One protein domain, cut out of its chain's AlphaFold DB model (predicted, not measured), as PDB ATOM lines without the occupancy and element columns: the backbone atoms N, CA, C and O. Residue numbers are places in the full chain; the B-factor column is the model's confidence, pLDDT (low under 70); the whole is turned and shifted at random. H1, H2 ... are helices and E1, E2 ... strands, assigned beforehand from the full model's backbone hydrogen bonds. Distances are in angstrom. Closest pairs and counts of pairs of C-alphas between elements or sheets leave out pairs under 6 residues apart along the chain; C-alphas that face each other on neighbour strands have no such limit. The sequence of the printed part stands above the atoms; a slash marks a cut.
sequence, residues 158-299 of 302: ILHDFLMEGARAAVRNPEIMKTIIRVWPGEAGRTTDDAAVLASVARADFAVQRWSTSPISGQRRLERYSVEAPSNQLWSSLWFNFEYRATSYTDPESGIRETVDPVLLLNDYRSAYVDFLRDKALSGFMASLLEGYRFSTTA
ATOM      1  N   ILE A 158      95.773  86.931  55.830       96.12
ATOM      2  CA  ILE A 158      94.679  86.043  56.217       96.12
ATOM      3  C   ILE A 158      95.230  85.017  57.194       96.12
ATOM      4  O   ILE A 158      96.131  84.245  56.858       96.12
ATOM      5  N   LEU A 159      94.691  85.037  58.411       95.25
ATOM      6  CA  LEU A 159      95.032  84.106  59.477       95.25
ATOM      7  C   LEU A 159      93.857  83.166  59.732       95.25
ATOM      8  O   LEU A 159      92.708  83.600  59.676       95.25
ATOM      9  N   HIS A 160      94.140  81.900  60.024       93.44
ATOM     10  CA  HIS A 160      93.140  80.861  60.267       93.44
ATOM     11  C   HIS A 160      93.647  79.782  61.236       93.44
ATOM     12  O   HIS A 160      94.790  79.828  61.691       93.44
ATOM     13  N   ASP A 161      92.783  78.812  61.549       91.06
ATOM     14  CA  ASP A 161      93.067  77.676  62.438       91.06
ATOM     15  C   ASP A 161      93.550  78.107  63.830       91.06
ATOM     16  O   ASP A 161      94.547  77.606  64.355       91.06
ATOM     17  N   PHE A 162      92.839  79.062  64.433       92.06
ATOM     18  CA  PHE A 162      93.211  79.602  65.735       92.06
ATOM     19  C   PHE A 162      93.042  78.576  66.860       92.06
ATOM     20  O   PHE A 162      91.952  78.044  67.090       92.06
ATOM     21  N   LEU A 163      94.118  78.373  67.619       90.81
ATOM     22  CA  LEU A 163      94.169  77.552  68.826       90.81
ATOM     23  C   LEU A 163      94.728  78.379  69.982       90.81
ATOM     24  O   LEU A 163      95.701  79.106  69.811       90.81
ATOM     25  N   MET A 164      94.165  78.236  71.177       89.81
ATOM     26  CA  MET A 164      94.743  78.847  72.378       89.81
ATOM     27  C   MET A 164      96.006  78.087  72.810       89.81
ATOM     28  O   MET A 164      96.029  76.854  72.809       89.81
ATOM     29  N   GLU A 165      97.069  78.796  73.191       85.44
ATOM     30  CA  GLU A 165      98.303  78.171  73.664       85.44
ATOM     31  C   GLU A 165      98.062  77.282  74.890       85.44
ATOM     32  O   GLU A 165      97.354  77.636  75.828       85.44
ATOM     33  N   GLY A 166      98.639  76.078  74.872       83.12
ATOM     34  CA  GLY A 166      98.435  75.084  75.931       83.12
ATOM     35  C   GLY A 166      97.088  74.347  75.871       83.12
ATOM     36  O   GLY A 166      96.917  73.363  76.589       83.12
ATOM     37  N   ALA A 167      96.173  74.739  74.982       82.75
ATOM     38  CA  ALA A 167      94.906  74.057  74.742       82.75
ATOM     39  C   ALA A 167      94.833  73.482  73.317       82.75
ATOM     40  O   ALA A 167      95.545  73.890  72.404       82.75
ATOM     41  N   ARG A 168      93.949  72.497  73.115       78.50
ATOM     42  CA  ARG A 168      93.597  71.974  71.777       78.50
ATOM     43  C   ARG A 168      92.260  72.510  71.264       78.50
ATOM     44  O   ARG A 168      91.765  72.032  70.250       78.50
ATOM     45  N   ALA A 169      91.647  73.440  71.990       82.62
ATOM     46  CA  ALA A 169      90.354  73.992  71.624       82.62
ATOM     47  C   ALA A 169      90.523  75.037  70.517       82.62
ATOM     48  O   ALA A 169      91.357  75.937  70.634       82.62
ATOM     49  N   ALA A 170      89.718  74.900  69.463       85.25
ATOM     50  CA  ALA A 170      89.562  75.934  68.453       85.25
ATOM     51  C   ALA A 170      88.930  77.176  69.082       85.25
ATOM     52  O   ALA A 170      87.994  77.066  69.876       85.25
ATOM     53  N   VAL A 171      89.451  78.340  68.713       88.12
ATOM     54  CA  VAL A 171      88.997  79.637  69.221       88.12
ATOM     55  C   VAL A 171      88.119  80.293  68.172       88.12
ATOM     56  O   VAL A 171      88.444  80.272  66.982       88.12
ATOM     57  N   ARG A 172      87.001  80.883  68.596       87.12
ATOM     58  CA  ARG A 172      86.097  81.596  67.690       87.12
ATOM     59  C   ARG A 172      86.559  83.034  67.478       87.12
ATOM     60  O   ARG A 172      87.045  83.695  68.389       87.12
ATOM     61  N   ASN A 173      86.275  83.560  66.292       90.06
ATOM     62  CA  ASN A 173      86.537  84.950  65.918       90.06
ATOM     63  C   ASN A 173      86.126  85.991  66.986       90.06
ATOM     64  O   ASN A 173      86.969  86.809  67.353       90.06
ATOM     65  N   PRO A 174      84.895  85.968  67.546       88.94
ATOM     66  CA  PRO A 174      84.496  86.941  68.563       88.94
ATOM     67  C   PRO A 174      85.342  86.882  69.842       88.94
ATOM     68  O   PRO A 174      85.533  87.908  70.488       88.94
ATOM     69  N   GLU A 175      85.871  85.710  70.205       88.81
ATOM     70  CA  GLU A 175      86.699  85.536  71.405       88.81
ATOM     71  C   GLU A 175      88.034  86.271  71.257       88.81
ATOM     72  O   GLU A 175      88.438  86.984  72.173       88.81
ATOM     73  N   ILE A 176      88.656  86.189  70.078       91.38
ATOM     74  CA  ILE A 176      89.876  86.942  69.750       91.38
ATOM     75  C   ILE A 176      89.557  88.440  69.651       91.38
ATOM     76  O   ILE A 176      90.235  89.285  70.233       91.38
ATOM     77  N   MET A 177      88.468  88.780  68.956       92.62
ATOM     78  CA  MET A 177      88.051  90.166  68.733       92.62
ATOM     79  C   MET A 177      87.642  90.892  70.021       92.62
ATOM     80  O   MET A 177      87.686  92.122  70.057       92.62
ATOM     81  N   LYS A 178      87.303  90.175  71.102       90.00
ATOM     82  CA  LYS A 178      86.967  90.769  72.406       90.00
ATOM     83  C   LYS A 178      88.111  91.597  73.009       90.00
ATOM     84  O   LYS A 178      87.854  92.521  73.783       90.00
ATOM     85  N   THR A 179      89.359  91.320  72.628       89.25
ATOM     86  CA  THR A 179      90.542  92.099  73.040       89.25
ATOM     87  C   THR A 179      90.447  93.566  72.600       89.25
ATOM     88  O   THR A 179      90.915  94.459  73.308       89.25
ATOM     89  N   ILE A 180      89.784  93.829  71.468       92.75
ATOM     90  CA  ILE A 180      89.600  95.173  70.898       92.75
ATOM     91  C   ILE A 180      88.150  95.674  70.991       92.75
ATOM     92  O   ILE A 180      87.930  96.849  71.288       92.75
ATOM     93  N   ILE A 181      87.151  94.803  70.814       91.25
ATOM     94  CA  ILE A 181      85.722  95.129  70.912       91.25
ATOM     95  C   ILE A 181      85.181  94.623  72.253       91.25
ATOM     96  O   ILE A 181      84.930  93.436  72.442       91.25
ATOM     97  N   ARG A 182      84.983  95.538  73.206       89.88
ATOM     98  CA  ARG A 182      84.616  95.173  74.586       89.88
ATOM     99  C   ARG A 182      83.127  94.917  74.808       89.88
ATOM    100  O   ARG A 182      82.779  94.229  75.762       89.88
ATOM    101  N   VAL A 183      82.265  95.482  73.967       92.12
ATOM    102  CA  VAL A 183      80.807  95.404  74.114       92.12
ATOM    103  C   VAL A 183      80.140  95.066  72.786       92.12
ATOM    104  O   VAL A 183      80.603  95.480  71.725       92.12
ATOM    105  N   TRP A 184      79.029  94.342  72.865       90.44
ATOM    106  CA  TRP A 184      78.303  93.747  71.746       90.44
ATOM    107  C   TRP A 184      76.822  94.125  71.809       90.44
ATOM    108  O   TRP A 184      76.296  94.310  72.907       90.44
ATOM    109  N   PRO A 185      76.119  94.258  70.677       91.31
ATOM    110  CA  PRO A 185      74.679  94.491  70.694       91.31
ATOM    111  C   PRO A 185      73.943  93.234  71.189       91.31
ATOM    112  O   PRO A 185      73.994  92.188  70.548       91.31
ATOM    113  N   GLY A 186      73.258  93.336  72.330       88.75
ATOM    114  CA  GLY A 186      72.368  92.286  72.836       88.75
ATOM    115  C   GLY A 186      71.034  92.235  72.081       88.75
ATOM    116  O   GLY A 186      70.799  93.019  71.165       88.75
ATOM    117  N   GLU A 187      70.115  91.362  72.505       89.12
ATOM    118  CA  GLU A 187      68.823  91.145  71.819       89.12
ATOM    119  C   GLU A 187      67.990  92.426  71.642       89.12
ATOM    120  O   GLU A 187      67.361  92.634  70.609       89.12
ATOM    121  N   ALA A 188      68.022  93.325  72.631       92.25
ATOM    122  CA  ALA A 188      67.330  94.615  72.577       92.25
ATOM    123  C   ALA A 188      68.127  95.717  71.841       92.25
ATOM    124  O   ALA A 188      67.767  96.892  71.922       92.25
ATOM    125  N   GLY A 189      69.253  95.380  71.203       89.19
ATOM    126  CA  GLY A 189      70.152  96.311  70.511       89.19
ATOM    127  C   GLY A 189      71.033  97.172  71.426       89.19
ATOM    128  O   GLY A 189      71.818  97.981  70.936       89.19
ATOM    129  N   ARG A 190      70.932  97.022  72.753       92.94
ATOM    130  CA  ARG A 190      71.800  97.719  73.718       92.94
ATOM    131  C   ARG A 190      73.144  97.007  73.838       92.94
ATOM    132  O   ARG A 190      73.197  95.781  73.792       92.94
ATOM    133  N   THR A 191      74.214  97.770  74.033       93.31
ATOM    134  CA  THR A 191      75.562  97.225  74.231       93.31
ATOM    135  C   THR A 191      75.669  96.457  75.550       93.31
ATOM    136  O   THR A 191      75.216  96.952  76.580       93.31
ATOM    137  N   THR A 192      76.296  95.285  75.521       91.12
ATOM    138  CA  THR A 192      76.519  94.389  76.666       91.12
ATOM    139  C   THR A 192      77.846  93.639  76.517       91.12
ATOM    140  O   THR A 192      78.343  93.471  75.407       91.12
ATOM    141  N   ASP A 193      78.439  93.193  77.619       89.25
ATOM    142  CA  ASP A 193      79.651  92.363  77.667       89.25
ATOM    143  C   ASP A 193      79.365  90.892  78.035       89.25
ATOM    144  O   ASP A 193      80.298  90.102  78.225       89.25
ATOM    145  N   ASP A 194      78.079  90.522  78.089       89.62
ATOM    146  CA  ASP A 194      77.601  89.174  78.396       89.62
ATOM    147  C   ASP A 194      78.207  88.122  77.447       89.62
ATOM    148  O   ASP A 194      78.136  88.220  76.217       89.62
ATOM    149  N   ALA A 195      78.784  87.073  78.036       86.56
ATOM    150  CA  ALA A 195      79.378  85.954  77.315       86.56
ATOM    151  C   ALA A 195      78.353  85.182  76.464       86.56
ATOM    152  O   ALA A 195      78.713  84.660  75.408       86.56
ATOM    153  N   ALA A 196      77.082  85.134  76.875       87.44
ATOM    154  CA  ALA A 196      76.025  84.508  76.083       87.44
ATOM    155  C   ALA A 196      75.765  85.273  74.775       87.44
ATOM    156  O   ALA A 196      75.555  84.659  73.728       87.44
ATOM    157  N   VAL A 197      75.851  86.607  74.812       86.94
ATOM    158  CA  VAL A 197      75.733  87.454  73.617       86.94
ATOM    159  C   VAL A 197      76.968  87.317  72.735       86.94
ATOM    160  O   VAL A 197      76.835  87.201  71.522       86.94
ATOM    161  N   LEU A 198      78.168  87.233  73.314       84.81
ATOM    162  CA  LEU A 198      79.384  86.956  72.539       84.81
ATOM    163  C   LEU A 198      79.256  85.661  71.720       84.81
ATOM    164  O   LEU A 198      79.655  85.613  70.555       84.81
ATOM    165  N   ALA A 199      78.666  84.620  72.311       83.44
ATOM    166  CA  ALA A 199      78.474  83.340  71.644       83.44
ATOM    167  C   ALA A 199      77.535  83.424  70.424       83.44
ATOM    168  O   ALA A 199      77.657  82.582  69.525       83.44
ATOM    169  N   SER A 200      76.648  84.424  70.355       85.62
ATOM    170  CA  SER A 200      75.734  84.651  69.228       85.62
ATOM    171  C   SER A 200      76.261  85.637  68.179       85.62
ATOM    172  O   SER A 200      75.633  85.801  67.131       85.62
ATOM    173  N   VAL A 201      77.429  86.256  68.401       86.06
ATOM    174  CA  VAL A 201      78.051  87.163  67.426       86.06
ATOM    175  C   VAL A 201      78.408  86.406  66.148       86.06
ATOM    176  O   VAL A 201      79.146  85.416  66.169       86.06
ATOM    177  N   ALA A 202      77.893  86.908  65.025       84.19
ATOM    178  CA  ALA A 202      78.148  86.363  63.697       84.19
ATOM    179  C   ALA A 202      79.443  86.919  63.089       84.19
ATOM    180  O   ALA A 202      80.321  86.155  62.709       84.19
ATOM    181  N   ARG A 203      79.580  88.248  63.018       89.50
ATOM    182  CA  ARG A 203      80.723  88.952  62.418       89.50
ATOM    183  C   ARG A 203      81.152  90.096  63.325       89.50
ATOM    184  O   ARG A 203      80.303  90.768  63.909       89.50
ATOM    185  N   ALA A 204      82.455  90.313  63.413       88.81
ATOM    186  CA  ALA A 204      83.040  91.397  64.183       88.81
ATOM    187  C   ALA A 204      84.155  92.035  63.363       88.81
ATOM    188  O   ALA A 204      85.176  91.404  63.125       88.81
ATOM    189  N   ASP A 205      83.967  93.283  62.952       93.31
ATOM    190  CA  ASP A 205      84.991  94.014  62.213       93.31
ATOM    191  C   ASP A 205      85.463  95.198  63.039       93.31
ATOM    192  O   ASP A 205      84.689  95.838  63.755       93.31
ATOM    193  N   PHE A 206      86.744  95.507  62.912       95.75
ATOM    194  CA  PHE A 206      87.345  96.664  63.542       95.75
ATOM    195  C   PHE A 206      88.236  97.383  62.542       95.75
ATOM    196  O   PHE A 206      89.085  96.769  61.903       95.75
ATOM    197  N   ALA A 207      88.071  98.699  62.440       97.00
ATOM    198  CA  ALA A 207      88.960  99.550  61.672       97.00
ATOM    199  C   ALA A 207      89.238 100.835  62.449       97.00
ATOM    200  O   ALA A 207      88.318 101.524  62.889       97.00
ATOM    201  N   VAL A 208      90.515 101.175  62.578       96.81
ATOM    202  CA  VAL A 208      90.964 102.427  63.183       96.81
ATOM    203  C   VAL A 208      92.006 103.079  62.293       96.81
ATOM    204  O   VAL A 208      92.803 102.412  61.630       96.81
ATOM    205  N   GLN A 209      91.988 104.404  62.273       96.25
ATOM    206  CA  GLN A 209      92.986 105.211  61.596       96.25
ATOM    207  C   GLN A 209      93.626 106.153  62.599       96.25
ATOM    208  O   GLN A 209      92.955 106.680  63.487       96.25
ATOM    209  N   ARG A 210      94.923 106.384  62.444       94.62
ATOM    210  CA  ARG A 210      95.643 107.373  63.238       94.62
ATOM    211  C   ARG A 210      96.671 108.096  62.391       94.62
ATOM    212  O   ARG A 210      97.188 107.556  61.416       94.62
ATOM    213  N   TRP A 211      96.990 109.308  62.809       93.62
ATOM    214  CA  TRP A 211      98.089 110.068  62.242       93.62
ATOM    215  C   TRP A 211      99.376 109.744  62.988       93.62
ATOM    216  O   TRP A 211      99.403 109.722  64.218       93.62
ATOM    217  N   SER A 212     100.445 109.508  62.242       92.12
ATOM    218  CA  SER A 212     101.800 109.415  62.767       92.12
ATOM    219  C   SER A 212     102.716 110.350  61.996       92.12
ATOM    220  O   SER A 212     102.396 110.782  60.892       92.12
ATOM    221  N   THR A 213     103.850 110.698  62.591       89.25
ATOM    222  CA  THR A 213     104.872 111.501  61.916       89.25
ATOM    223  C   THR A 213     105.925 110.549  61.359       89.25
ATOM    224  O   THR A 213     106.419 109.704  62.107       89.25
ATOM    225  N   SER A 214     106.242 110.644  60.063       85.44
ATOM    226  CA  SER A 214     107.357 109.882  59.480       85.44
ATOM    227  C   SER A 214     108.662 110.368  60.122       85.44
ATOM    228  O   SER A 214     108.912 111.578  60.123       85.44
ATOM    229  N   PRO A 215     109.494 109.467  60.674       80.06
ATOM    230  CA  PRO A 215     110.744 109.860  61.322       80.06
ATOM    231  C   PRO A 215     111.765 110.412  60.318       80.06
ATOM    232  O   PRO A 215     112.648 111.169  60.706       80.06
ATOM    233  N   ILE A 216     111.627 110.066  59.033       81.56
ATOM    234  CA  ILE A 216     112.540 110.485  57.964       81.56
ATOM    235  C   ILE A 216     112.131 111.845  57.394       81.56
ATOM    236  O   ILE A 216     112.952 112.750  57.274       81.56
ATOM    237  N   SER A 217     110.853 111.996  57.039       82.25
ATOM    238  CA  SER A 217     110.356 113.203  56.361       82.25
ATOM    239  C   SER A 217     109.804 114.277  57.299       82.25
ATOM    240  O   SER A 217     109.593 115.406  56.865       82.25
ATOM    241  N   GLY A 218     109.487 113.932  58.550       85.06
ATOM    242  CA  GLY A 218     108.749 114.801  59.472       85.06
ATOM    243  C   GLY A 218     107.295 115.068  59.056       85.06
ATOM    244  O   GLY A 218     106.578 115.764  59.769       85.06
ATOM    245  N   GLN A 219     106.832 114.525  57.925       86.81
ATOM    246  CA  GLN A 219     105.463 114.707  57.451       86.81
ATOM    247  C   GLN A 219     104.502 113.731  58.125       86.81
ATOM    248  O   GLN A 219     104.849 112.576  58.402       86.81
ATOM    249  N   ARG A 220     103.254 114.171  58.320       90.75
ATOM    250  CA  ARG A 220     102.185 113.300  58.806       90.75
ATOM    251  C   ARG A 220     101.817 112.241  57.762       90.75
ATOM    252  O   ARG A 220     101.775 112.487  56.552       90.75
ATOM    253  N   ARG A 221     101.556 111.035  58.259       93.69
ATOM    254  CA  ARG A 221     101.144 109.846  57.512       93.69
ATOM    255  C   ARG A 221      99.934 109.235  58.196       93.69
ATOM    256  O   ARG A 221      99.849 109.211  59.424       93.69
ATOM    257  N   LEU A 222      98.983 108.781  57.392       95.56
ATOM    258  CA  LEU A 222      97.810 108.074  57.873       95.56
ATOM    259  C   LEU A 222      98.157 106.588  57.969       95.56
ATOM    260  O   LEU A 222      98.503 105.963  56.969       95.56
ATOM    261  N   GLU A 223      98.052 106.041  59.170       97.50
ATOM    262  CA  GLU A 223      98.159 104.616  59.457       97.50
ATOM    263  C   GLU A 223      96.748 104.065  59.664       97.50
ATOM    264  O   GLU A 223      96.013 104.554  60.525       97.50
ATOM    265  N   ARG A 224      96.363 103.048  58.898       98.19
ATOM    266  CA  ARG A 224      95.102 102.325  59.065       98.19
ATOM    267  C   ARG A 224      95.385 100.896  59.502       98.19
ATOM    268  O   ARG A 224      96.197 100.209  58.889       98.19
ATOM    269  N   TYR A 225      94.641 100.460  60.509       98.38
ATOM    270  CA  TYR A 225      94.633  99.094  61.014       98.38
ATOM    271  C   TYR A 225      93.207  98.572  60.907       98.38
ATOM    272  O   TYR A 225      92.293  99.154  61.494       98.38
ATOM    273  N   SER A 226      93.007  97.521  60.121       98.06
ATOM    274  CA  SER A 226      91.704  96.904  59.903       98.06
ATOM    275  C   SER A 226      91.811  95.405  60.128       98.06
ATOM    276  O   SER A 226      92.764  94.785  59.663       98.06
ATOM    277  N   VAL A 227      90.833  94.832  60.817       96.81
ATOM    278  CA  VAL A 227      90.654  93.388  60.945       96.81
ATOM    279  C   VAL A 227      89.185  93.052  60.721       96.81
ATOM    280  O   VAL A 227      88.299  93.615  61.366       96.81
ATOM    281  N   GLU A 228      88.932  92.159  59.775       94.69
ATOM    282  CA  GLU A 228      87.617  91.584  59.525       94.69
ATOM    283  C   GLU A 228      87.578  90.173  60.097       94.69
ATOM    284  O   GLU A 228      88.498  89.378  59.889       94.69
ATOM    285  N   ALA A 229      86.505  89.855  60.813       91.25
ATOM    286  CA  ALA A 229      86.296  88.533  61.379       91.25
ATOM    287  C   ALA A 229      85.030  87.934  60.752       91.25
ATOM    288  O   ALA A 229      83.944  88.030  61.342       91.25
ATOM    289  N   PRO A 230      85.127  87.380  59.526       86.19
ATOM    290  CA  PRO A 230      83.969  86.927  58.769       86.19
ATOM    291  C   PRO A 230      83.159  85.871  59.527       86.19
ATOM    292  O   PRO A 230      83.679  85.085  60.322       86.19
ATOM    293  N   SER A 231      81.854  85.868  59.257       67.19
ATOM    294  CA  SER A 231      80.892  84.962  59.881       67.19
ATOM    295  C   SER A 231      80.997  83.574  59.273       67.19
ATOM    296  O   SER A 231      80.263  83.253  58.340       67.19
ATOM    297  N   ASN A 232      81.861  82.729  59.824       61.81
ATOM    298  CA  ASN A 232      81.788  81.303  59.560       61.81
ATOM    299  C   ASN A 232      81.798  80.499  60.856       61.81
ATOM    300  O   ASN A 232      82.704  80.589  61.676       61.81
ATOM    301  N   GLN A 233      80.737  79.714  61.054       54.03
ATOM    302  CA  GLN A 233      80.531  78.927  62.274       54.03
ATOM    303  C   GLN A 233      81.452  77.698  62.350       54.03
ATOM    304  O   GLN A 233      81.535  77.070  63.401       54.03
ATOM    305  N   LEU A 234      82.127  77.353  61.247       55.03
ATOM    306  CA  LEU A 234      82.924  76.130  61.109       55.03
ATOM    307  C   LEU A 234      84.439  76.375  61.045       55.03
ATOM    308  O   LEU A 234      85.198  75.428  61.213       55.03
ATOM    309  N   TRP A 235      84.883  77.614  60.820       62.59
ATOM    310  CA  TRP A 235      86.300  77.981  60.755       62.59
ATOM    311  C   TRP A 235      86.503  79.399  61.281       62.59
ATOM    312  O   TRP A 235      85.753  80.311  60.936       62.59
ATOM    313  N   SER A 236      87.513  79.582  62.131       83.00
ATOM    314  CA  SER A 236      87.940  80.901  62.587       83.00
ATOM    315  C   SER A 236      89.002  81.444  61.643       83.00
ATOM    316  O   SER A 236      90.026  80.807  61.404       83.00
ATOM    317  N   SER A 237      88.738  82.623  61.089       92.00
ATOM    318  CA  SER A 237      89.720  83.383  60.325       92.00
ATOM    319  C   SER A 237      89.625  84.867  60.630       92.00
ATOM    320  O   SER A 237      88.539  85.390  60.871       92.00
ATOM    321  N   LEU A 238      90.767  85.545  60.594       94.62
ATOM    322  CA  LEU A 238      90.870  86.991  60.745       94.62
ATOM    323  C   LEU A 238      91.628  87.554  59.550       94.62
ATOM    324  O   LEU A 238      92.706  87.066  59.204       94.62
ATOM    325  N   TRP A 239      91.040  88.551  58.898       96.12
ATOM    326  CA  TRP A 239      91.580  89.163  57.690       96.12
ATOM    327  C   TRP A 239      92.073  90.556  58.041       96.12
ATOM    328  O   TRP A 239      91.283  91.446  58.350       96.12
ATOM    329  N   PHE A 240      93.387  90.738  58.031       98.00
ATOM    330  CA  PHE A 240      94.023  91.999  58.373       98.00
ATOM    331  C   PHE A 240      94.323  92.792  57.110       98.00
ATOM    332  O   PHE A 240      94.887  92.252  56.163       98.00
ATOM    333  N   ASN A 241      93.999  94.082  57.135       98.25
ATOM    334  CA  ASN A 241      94.383  95.053  56.119       98.25
ATOM    335  C   ASN A 241      95.077  96.229  56.814       98.25
ATOM    336  O   ASN A 241      94.493  96.910  57.668       98.25
ATOM    337  N   PHE A 242      96.337  96.447  56.453       98.69
ATOM    338  CA  PHE A 242      97.151  97.551  56.941       98.69
ATOM    339  C   PHE A 242      97.452  98.513  55.805       98.69
ATOM    340  O   PHE A 242      97.915  98.099  54.746       98.69
ATOM    341  N   GLU A 243      97.234  99.806  56.033       98.50
ATOM    342  CA  GLU A 243      97.482 100.832  55.020       98.50
ATOM    343  C   GLU A 243      98.311 101.983  55.600       98.50
ATOM    344  O   GLU A 243      97.970 102.554  56.638       98.50
ATOM    345  N   TYR A 244      99.395 102.332  54.904       97.62
ATOM    346  CA  TYR A 244     100.254 103.477  55.200       97.62
ATOM    347  C   TYR A 244     100.163 104.485  54.066       97.62
ATOM    348  O   TYR A 244     100.553 104.190  52.935       97.62
ATOM    349  N   ARG A 245      99.606 105.664  54.344       96.50
ATOM    350  CA  ARG A 245      99.126 106.579  53.305       96.50
ATOM    351  C   ARG A 245      99.575 108.020  53.511       96.50
ATOM    352  O   ARG A 245      99.526 108.564  54.612       96.50
ATOM    353  N   ALA A 246      99.915 108.675  52.407       94.00
ATOM    354  CA  ALA A 246     100.078 110.117  52.306       94.00
ATOM    355  C   ALA A 246      98.769 110.697  51.780       94.00
ATOM    356  O   ALA A 246      98.357 110.441  50.645       94.00
ATOM    357  N   THR A 247      98.086 111.442  52.638       88.19
ATOM    358  CA  THR A 247      96.842 112.140  52.326       88.19
ATOM    359  C   THR A 247      96.777 113.415  53.145       88.19
ATOM    360  O   THR A 247      97.547 113.597  54.087       88.19
ATOM    361  N   SER A 248      95.880 114.320  52.772       85.56
ATOM    362  CA  SER A 248      95.816 115.624  53.415       85.56
ATOM    363  C   SER A 248      95.333 115.550  54.843       85.56
ATOM    364  O   SER A 248      94.335 114.891  55.129       85.56
ATOM    365  N   TYR A 249      96.003 116.328  55.680       85.00
ATOM    366  CA  TYR A 249      95.664 116.558  57.065       85.00
ATOM    367  C   TYR A 249      95.394 118.049  57.277       85.00
ATOM    368  O   TYR A 249      96.107 118.895  56.733       85.00
ATOM    369  N   THR A 250      94.361 118.361  58.051       86.50
ATOM    370  CA  THR A 250      94.089 119.719  58.524       86.50
ATOM    371  C   THR A 250      94.272 119.714  60.023       86.50
ATOM    372  O   THR A 250      93.604 118.955  60.726       86.50
ATOM    373  N   ASP A 251      95.187 120.547  60.500       84.44
ATOM    374  CA  ASP A 251      95.464 120.650  61.917       84.44
ATOM    375  C   ASP A 251      94.258 121.251  62.657       84.44
ATOM    376  O   ASP A 251      93.766 122.307  62.253       84.44
ATOM    377  N   PRO A 252      93.727 120.578  63.695       88.06
ATOM    378  CA  PRO A 252      92.485 120.995  64.334       88.06
ATOM    379  C   PRO A 252      92.645 122.275  65.157       88.06
ATOM    380  O   PRO A 252      91.651 122.956  65.391       88.06
ATOM    381  N   GLU A 253      93.865 122.609  65.590       90.12
ATOM    382  CA  GLU A 253      94.132 123.796  66.404       90.12
ATOM    383  C   GLU A 253      94.358 125.026  65.524       90.12
ATOM    384  O   GLU A 253      93.774 126.082  65.762       90.12
ATOM    385  N   SER A 254      95.184 124.892  64.485       90.62
ATOM    386  CA  SER A 254      95.506 126.006  63.585       90.62
ATOM    387  C   SER A 254      94.532 126.159  62.412       90.62
ATOM    388  O   SER A 254      94.486 127.219  61.789       90.62
ATOM    389  N   GLY A 255      93.775 125.113  62.071       90.75
ATOM    390  CA  GLY A 255      92.926 125.062  60.875       90.75
ATOM    391  C   GLY A 255      93.710 125.026  59.557       90.75
ATOM    392  O   GLY A 255      93.109 125.071  58.480       90.75
ATOM    393  N   ILE A 256      95.042 124.956  59.612       88.44
ATOM    394  CA  ILE A 256      95.910 124.978  58.435       88.44
ATOM    395  C   ILE A 256      96.001 123.566  57.855       88.44
ATOM    396  O   ILE A 256      96.246 122.586  58.563       88.44
ATOM    397  N   ARG A 257      95.806 123.465  56.536       86.31
ATOM    398  CA  ARG A 257      96.001 122.221  55.790       86.31
ATOM    399  C   ARG A 257      97.482 122.029  55.494       86.31
ATOM    400  O   ARG A 257      98.098 122.877  54.854       86.31
ATOM    401  N   GLU A 258      98.026 120.896  55.914       85.75
ATOM    402  CA  GLU A 258      99.398 120.524  55.594       85.75
ATOM    403  C   GLU A 258      99.544 120.179  54.114       85.75
ATOM    404  O   GLU A 258      98.676 119.541  53.501       85.75
ATOM    405  N   THR A 259     100.676 120.581  53.539       84.25
ATOM    406  CA  THR A 259     101.076 120.142  52.205       84.25
ATOM    407  C   THR A 259     101.415 118.656  52.247       84.25
ATOM    408  O   THR A 259     102.240 118.214  53.044       84.25
ATOM    409  N   VAL A 260     100.780 117.880  51.372       85.50
ATOM    410  CA  VAL A 260     101.051 116.449  51.216       85.50
ATOM    411  C   VAL A 260     102.046 116.275  50.090       85.50
ATOM    412  O   VAL A 260     101.825 116.805  49.005       85.50
ATOM    413  N   ASP A 261     103.080 115.476  50.326       89.56
ATOM    414  CA  ASP A 261     103.973 115.005  49.274       89.56
ATOM    415  C   ASP A 261     103.868 113.472  49.147       89.56
ATOM    416  O   ASP A 261     104.521 112.729  49.890       89.56
ATOM    417  N   PRO A 262     103.006 112.965  48.245       92.19
ATOM    418  CA  PRO A 262     102.883 111.533  47.998       92.19
ATOM    419  C   PRO A 262     104.135 110.916  47.375       92.19
ATOM    420  O   PRO A 262     104.372 109.725  47.560       92.19
ATOM    421  N   VAL A 263     104.944 111.698  46.655       92.56
ATOM    422  CA  VAL A 263     106.192 111.211  46.051       92.56
ATOM    423  C   VAL A 263     107.220 110.943  47.139       92.56
ATOM    424  O   VAL A 263     107.889 109.911  47.118       92.56
ATOM    425  N   LEU A 264     107.283 111.814  48.146       91.75
ATOM    426  CA  LEU A 264     108.130 111.600  49.311       91.75
ATOM    427  C   LEU A 264     107.768 110.313  50.059       91.75
ATOM    428  O   LEU A 264     108.669 109.613  50.501       91.75
ATOM    429  N   LEU A 265     106.480 109.960  50.162       93.12
ATOM    430  CA  LEU A 265     106.071 108.665  50.720       93.12
ATOM    431  C   LEU A 265     106.604 107.486  49.895       93.12
ATOM    432  O   LEU A 265     107.081 106.517  50.472       93.12
ATOM    433  N   LEU A 266     106.490 107.545  48.567       93.19
ATOM    434  CA  LEU A 266     106.932 106.459  47.687       93.19
ATOM    435  C   LEU A 266     108.452 106.249  47.761       93.19
ATOM    436  O   LEU A 266     108.914 105.110  47.765       93.19
ATOM    437  N   ASN A 267     109.209 107.340  47.891       91.50
ATOM    438  CA  ASN A 267     110.651 107.301  48.137       91.50
ATOM    439  C   ASN A 267     110.989 106.819  49.562       91.50
ATOM    440  O   ASN A 267     112.043 106.231  49.786       91.50
ATOM    441  N   ASP A 268     110.084 107.021  50.520       91.06
ATOM    442  CA  ASP A 268     110.179 106.554  51.909       91.06
ATOM    443  C   ASP A 268     109.576 105.142  52.098       91.06
ATOM    444  O   ASP A 268     108.947 104.817  53.109       91.06
ATOM    445  N   TYR A 269     109.758 104.268  51.102       93.12
ATOM    446  CA  TYR A 269     109.233 102.898  51.127       93.12
ATOM    447  C   TYR A 269     109.753 102.093  52.329       93.12
ATOM    448  O   TYR A 269     109.045 101.246  52.873       93.12
ATOM    449  N   ARG A 270     110.969 102.385  52.813       92.31
ATOM    450  CA  ARG A 270     111.518 101.732  54.008       92.31
ATOM    451  C   ARG A 270     110.679 102.010  55.251       92.31
ATOM    452  O   ARG A 270     110.409 101.058  55.975       92.31
ATOM    453  N   SER A 271     110.203 103.238  55.470       92.69
ATOM    454  CA  SER A 271     109.331 103.535  56.618       92.69
ATOM    455  C   SER A 271     107.995 102.794  56.528       92.69
ATOM    456  O   SER A 271     107.455 102.356  57.541       92.69
ATOM    457  N   ALA A 272     107.461 102.589  55.317       95.12
ATOM    458  CA  ALA A 272     106.249 101.792  55.132       95.12
ATOM    459  C   ALA A 272     106.457 100.314  55.518       95.12
ATOM    460  O   ALA A 272     105.565  99.686  56.090       95.12
ATOM    461  N   TYR A 273     107.632  99.761  55.220       95.56
ATOM    462  CA  TYR A 273     107.937  98.345  55.426       95.56
ATOM    463  C   TYR A 273     108.474  98.013  56.822       95.56
ATOM    464  O   TYR A 273     108.056  97.045  57.453       95.56
ATOM    465  N   VAL A 274     109.405  98.819  57.314       92.88
ATOM    466  CA  VAL A 274     110.095  98.599  58.583       92.88
ATOM    467  C   VAL A 274     109.290  99.256  59.703       92.88
ATOM    468  O   VAL A 274     108.672  98.575  60.516       92.88
ATOM    469  N   ASP A 275     109.191 100.581  59.695       92.94
ATOM    470  CA  ASP A 275     108.605 101.309  60.823       92.94
ATOM    471  C   ASP A 275     107.094 101.079  60.959       92.94
ATOM    472  O   ASP A 275     106.555 101.072  62.067       92.94
ATOM    473  N   PHE A 276     106.379 100.943  59.840       96.00
ATOM    474  CA  PHE A 276     104.943 100.680  59.854       96.00
ATOM    475  C   PHE A 276     104.627  99.187  59.866       96.00
ATOM    476  O   PHE A 276     104.097  98.709  60.871       96.00
ATOM    477  N   LEU A 277     104.919  98.447  58.788       97.06
ATOM    478  CA  LEU A 277     104.501  97.049  58.699       97.06
ATOM    479  C   LEU A 277     105.150  96.191  59.794       97.06
ATOM    480  O   LEU A 277     104.430  95.563  60.570       97.06
ATOM    481  N   ARG A 278     106.485  96.154  59.879       95.56
ATOM    482  CA  ARG A 278     107.187  95.294  60.844       95.56
ATOM    483  C   ARG A 278     106.894  95.694  62.287       95.56
ATOM    484  O   ARG A 278     106.460  94.852  63.076       95.56
ATOM    485  N   ASP A 279     107.140  96.956  62.629       94.19
ATOM    486  CA  ASP A 279     107.209  97.382  64.031       94.19
ATOM    487  C   ASP A 279     105.829  97.689  64.616       94.19
ATOM    488  O   ASP A 279     105.511  97.258  65.724       94.19
ATOM    489  N   LYS A 280     104.972  98.398  63.872       95.62
ATOM    490  CA  LYS A 280     103.662  98.828  64.386       95.62
ATOM    491  C   LYS A 280     102.542  97.857  64.047       95.62
ATOM    492  O   LYS A 280     101.730  97.555  64.918       95.62
ATOM    493  N   ALA A 281     102.459  97.393  62.804       97.25
ATOM    494  CA  ALA A 281     101.342  96.570  62.356       97.25
ATOM    495  C   ALA A 281     101.489  95.118  62.817       97.25
ATOM    496  O   ALA A 281     100.610  94.617  63.515       97.25
ATOM    497  N   LEU A 282     102.607  94.465  62.492       96.88
ATOM    498  CA  LEU A 282     102.842  93.068  62.852       96.88
ATOM    499  C   LEU A 282     103.256  92.926  64.319       96.88
ATOM    500  O   LEU A 282     102.538  92.300  65.093       96.88
ATOM    501  N   SER A 283     104.368  93.543  64.726       95.44
ATOM    502  CA  SER A 283     104.911  93.381  66.088       95.44
ATOM    503  C   SER A 283     104.145  94.161  67.159       95.44
ATOM    504  O   SER A 283     104.257  93.846  68.340       95.44
ATOM    505  N   GLY A 284     103.367  95.172  66.765       95.19
ATOM    506  CA  GLY A 284     102.528  95.957  67.666       95.19
ATOM    507  C   GLY A 284     101.088  95.452  67.693       95.19
ATOM    508  O   GLY A 284     100.678  94.737  68.603       95.19
ATOM    509  N   PHE A 285     100.299  95.850  66.694       96.69
ATOM    510  CA  PHE A 285      98.857  95.615  66.667       96.69
ATOM    511  C   PHE A 285      98.491  94.129  66.553       96.69
ATOM    512  O   PHE A 285      97.729  93.624  67.376       96.69
ATOM    513  N   MET A 286      99.028  93.424  65.554       96.81
ATOM    514  CA  MET A 286      98.688  92.023  65.307       96.81
ATOM    515  C   MET A 286      99.200  91.122  66.436       96.81
ATOM    516  O   MET A 286      98.435  90.311  66.948       96.81
ATOM    517  N   ALA A 287     100.445  91.313  66.883       95.44
ATOM    518  CA  ALA A 287     101.006  90.575  68.014       95.44
ATOM    519  C   ALA A 287     100.196  90.775  69.303       95.44
ATOM    520  O   ALA A 287      99.894  89.801  69.983       95.44
ATOM    521  N   SER A 288      99.793  92.014  69.613       94.62
ATOM    522  CA  SER A 288      98.982  92.299  70.801       94.62
ATOM    523  C   SER A 288      97.583  91.687  70.723       94.62
ATOM    524  O   SER A 288      97.058  91.252  71.744       94.62
ATOM    525  N   LEU A 289      96.963  91.644  69.540       95.00
ATOM    526  CA  LEU A 289      95.647  91.024  69.366       95.00
ATOM    527  C   LEU A 289      95.708  89.493  69.485       95.00
ATOM    528  O   LEU A 289      94.746  88.873  69.935       95.00
ATOM    529  N   LEU A 290      96.825  88.898  69.062       94.75
ATOM    530  CA  LEU A 290      97.002  87.452  68.932       94.75
ATOM    531  C   LEU A 290      97.866  86.831  70.037       94.75
ATOM    532  O   LEU A 290      98.251  85.665  69.937       94.75
ATOM    533  N   GLU A 291      98.156  87.582  71.095       92.62
ATOM    534  CA  GLU A 291      98.901  87.083  72.246       92.62
ATOM    535  C   GLU A 291      98.202  85.855  72.857       92.62
ATOM    536  O   GLU A 291      97.004  85.872  73.140       92.62
ATOM    537  N   GLY A 292      98.956  84.765  73.036       91.06
ATOM    538  CA  GLY A 292      98.433  83.501  73.565       91.06
ATOM    539  C   GLY A 292      97.673  82.635  72.553       91.06
ATOM    540  O   GLY A 292      97.084  81.627  72.951       91.06
ATOM    541  N   TYR A 293      97.700  82.972  71.257       92.19
ATOM    542  CA  TYR A 293      97.114  82.156  70.193       92.19
ATOM    543  C   TYR A 293      98.167  81.613  69.228       92.19
ATOM    544  O   TYR A 293      99.137  82.277  68.874       92.19
ATOM    545  N   ARG A 294      97.921  80.398  68.742       92.25
ATOM    546  CA  ARG A 294      98.584  79.810  67.578       92.25
ATOM    547  C   ARG A 294      97.648  79.893  66.391       92.25
ATOM    548  O   ARG A 294      96.445  79.705  66.548       92.25
ATOM    549  N   PHE A 295      98.209  80.133  65.219       93.94
ATOM    550  CA  PHE A 295      97.461  80.283  63.980       93.94
ATOM    551  C   PHE A 295      98.311  79.850  62.787       93.94
ATOM    552  O   PHE A 295      99.529  79.669  62.891       93.94
ATOM    553  N   SER A 296      97.648  79.721  61.648       94.12
ATOM    554  CA  SER A 296      98.259  79.587  60.333       94.12
ATOM    555  C   SER A 296      97.976  80.840  59.510       94.12
ATOM    556  O   SER A 296      96.970  81.515  59.721       94.12
ATOM    557  N   THR A 297      98.861  81.157  58.570       96.19
ATOM    558  CA  THR A 297      98.643  82.188  57.547       96.19
ATOM    559  C   THR A 297      98.557  81.527  56.180       96.19
ATOM    560  O   THR A 297      99.245  80.529  55.959       96.19
ATOM    561  N   THR A 298      97.813  82.111  55.243       94.31
ATOM    562  CA  THR A 298      97.741  81.629  53.853       94.31
ATOM    563  C   THR A 298      98.049  82.733  52.841       94.31
ATOM    564  O   THR A 298      97.880  83.919  53.133       94.31
ATOM    565  N   ALA A 299      98.516  82.325  51.661       91.38
ATOM    566  CA  ALA A 299      98.623  83.158  50.473       91.38
ATOM    567  C   ALA A 299      97.447  82.817  49.542       91.38
ATOM    568  O   ALA A 299      97.368  81.699  49.035       91.38
TER     569      ALA A 299
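AT A GLANCE: This is residues 158 to 299 of the 302 residues of an uncharacterized protein of Chloroflexi bacterium (UniProt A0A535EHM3). A long, twisted ribbon of three strands, E2, E3 and E4, has the long helix H4 packed on one face. At one end of the ribbon the short strands E1 and E5 extend the sheet beside the start of E4, with H1 and H2 near the start of E2; at the other end are H3 and a long loop whose residues 251 to 256 stick out. The 142 printed residues hold E1 H1 H2 E2 E3 E4 H3 H4 E5 in chain order, a mixed class; the antiparallel sheet runs E2 E3 E4 E1 E5, in two layers with H3 and H4 on one face. The whole is loose, radius of gyration of the C-alphas 18.3 A, spanning 49 by 36 by 22 A.

IN THESE COORDINATES: Find C-alpha 158 at (94.679, 86.043, 56.217), where E1 begins, residues 158 to 164. H1, 173 to 177, and H2, 195 to 200, follow. E2, 204 to 213, is 29.8 A long, E3, 220 to 229, 29.5 A, and E4, 237 to 246, 29.8 A. After H3, 262 to 267, H4, 269 to 289, runs 25.7 A with a kink of 27 degrees near residue 277. E5, 293 to 298, ends at C-alpha 298 (97.741, 81.629, 53.853).

HOW THE PARTS SIT: Look first at the meander E2 E3 E4, each strand the antiparallel neighbour of the one before, in two hairpins: N 206 and O 227 are 2.9 A apart, N 224 and O 243 2.8 A. E4 pairs with E1 at N 159 and O 238, 2.9 A, and E1 with E5 at N 160 and O 296, 2.9 A. E4, H3 H4 and E5 form a split strand-helix-strand unit, two strands of one sheet joined through helices, with E1 between them in the sheet, its crossover right-handed. H4 is on the sheet, its closest C-alphas to E4 being Ala 272 and Tyr 244, 6.2 A; H3 is on it too, with Pro 262 and Ala 246 5.3 A apart at their C-alphas. H1 stands only just at the sheet's level, height 3.9 A, and only just touches H2, with 3 pairs of C-alphas within 8 A, the closest Pro 174 and Leu 198 at 6.5 A. H2 is not on the sheet. Every O i to N i+4 pair is within hydrogen-bond range in H1 and H3, against 1 of 2 in H2 and 10 of 17 in H4.

THE WHOLE: The C-alphas of Arg 168 and Ile 256 are the two farthest apart, 54.7 A. The printed part has no cut; the links H1 to H2 and E4 to H3 are long. Look for low confidence at residues 231 to 235, under 70.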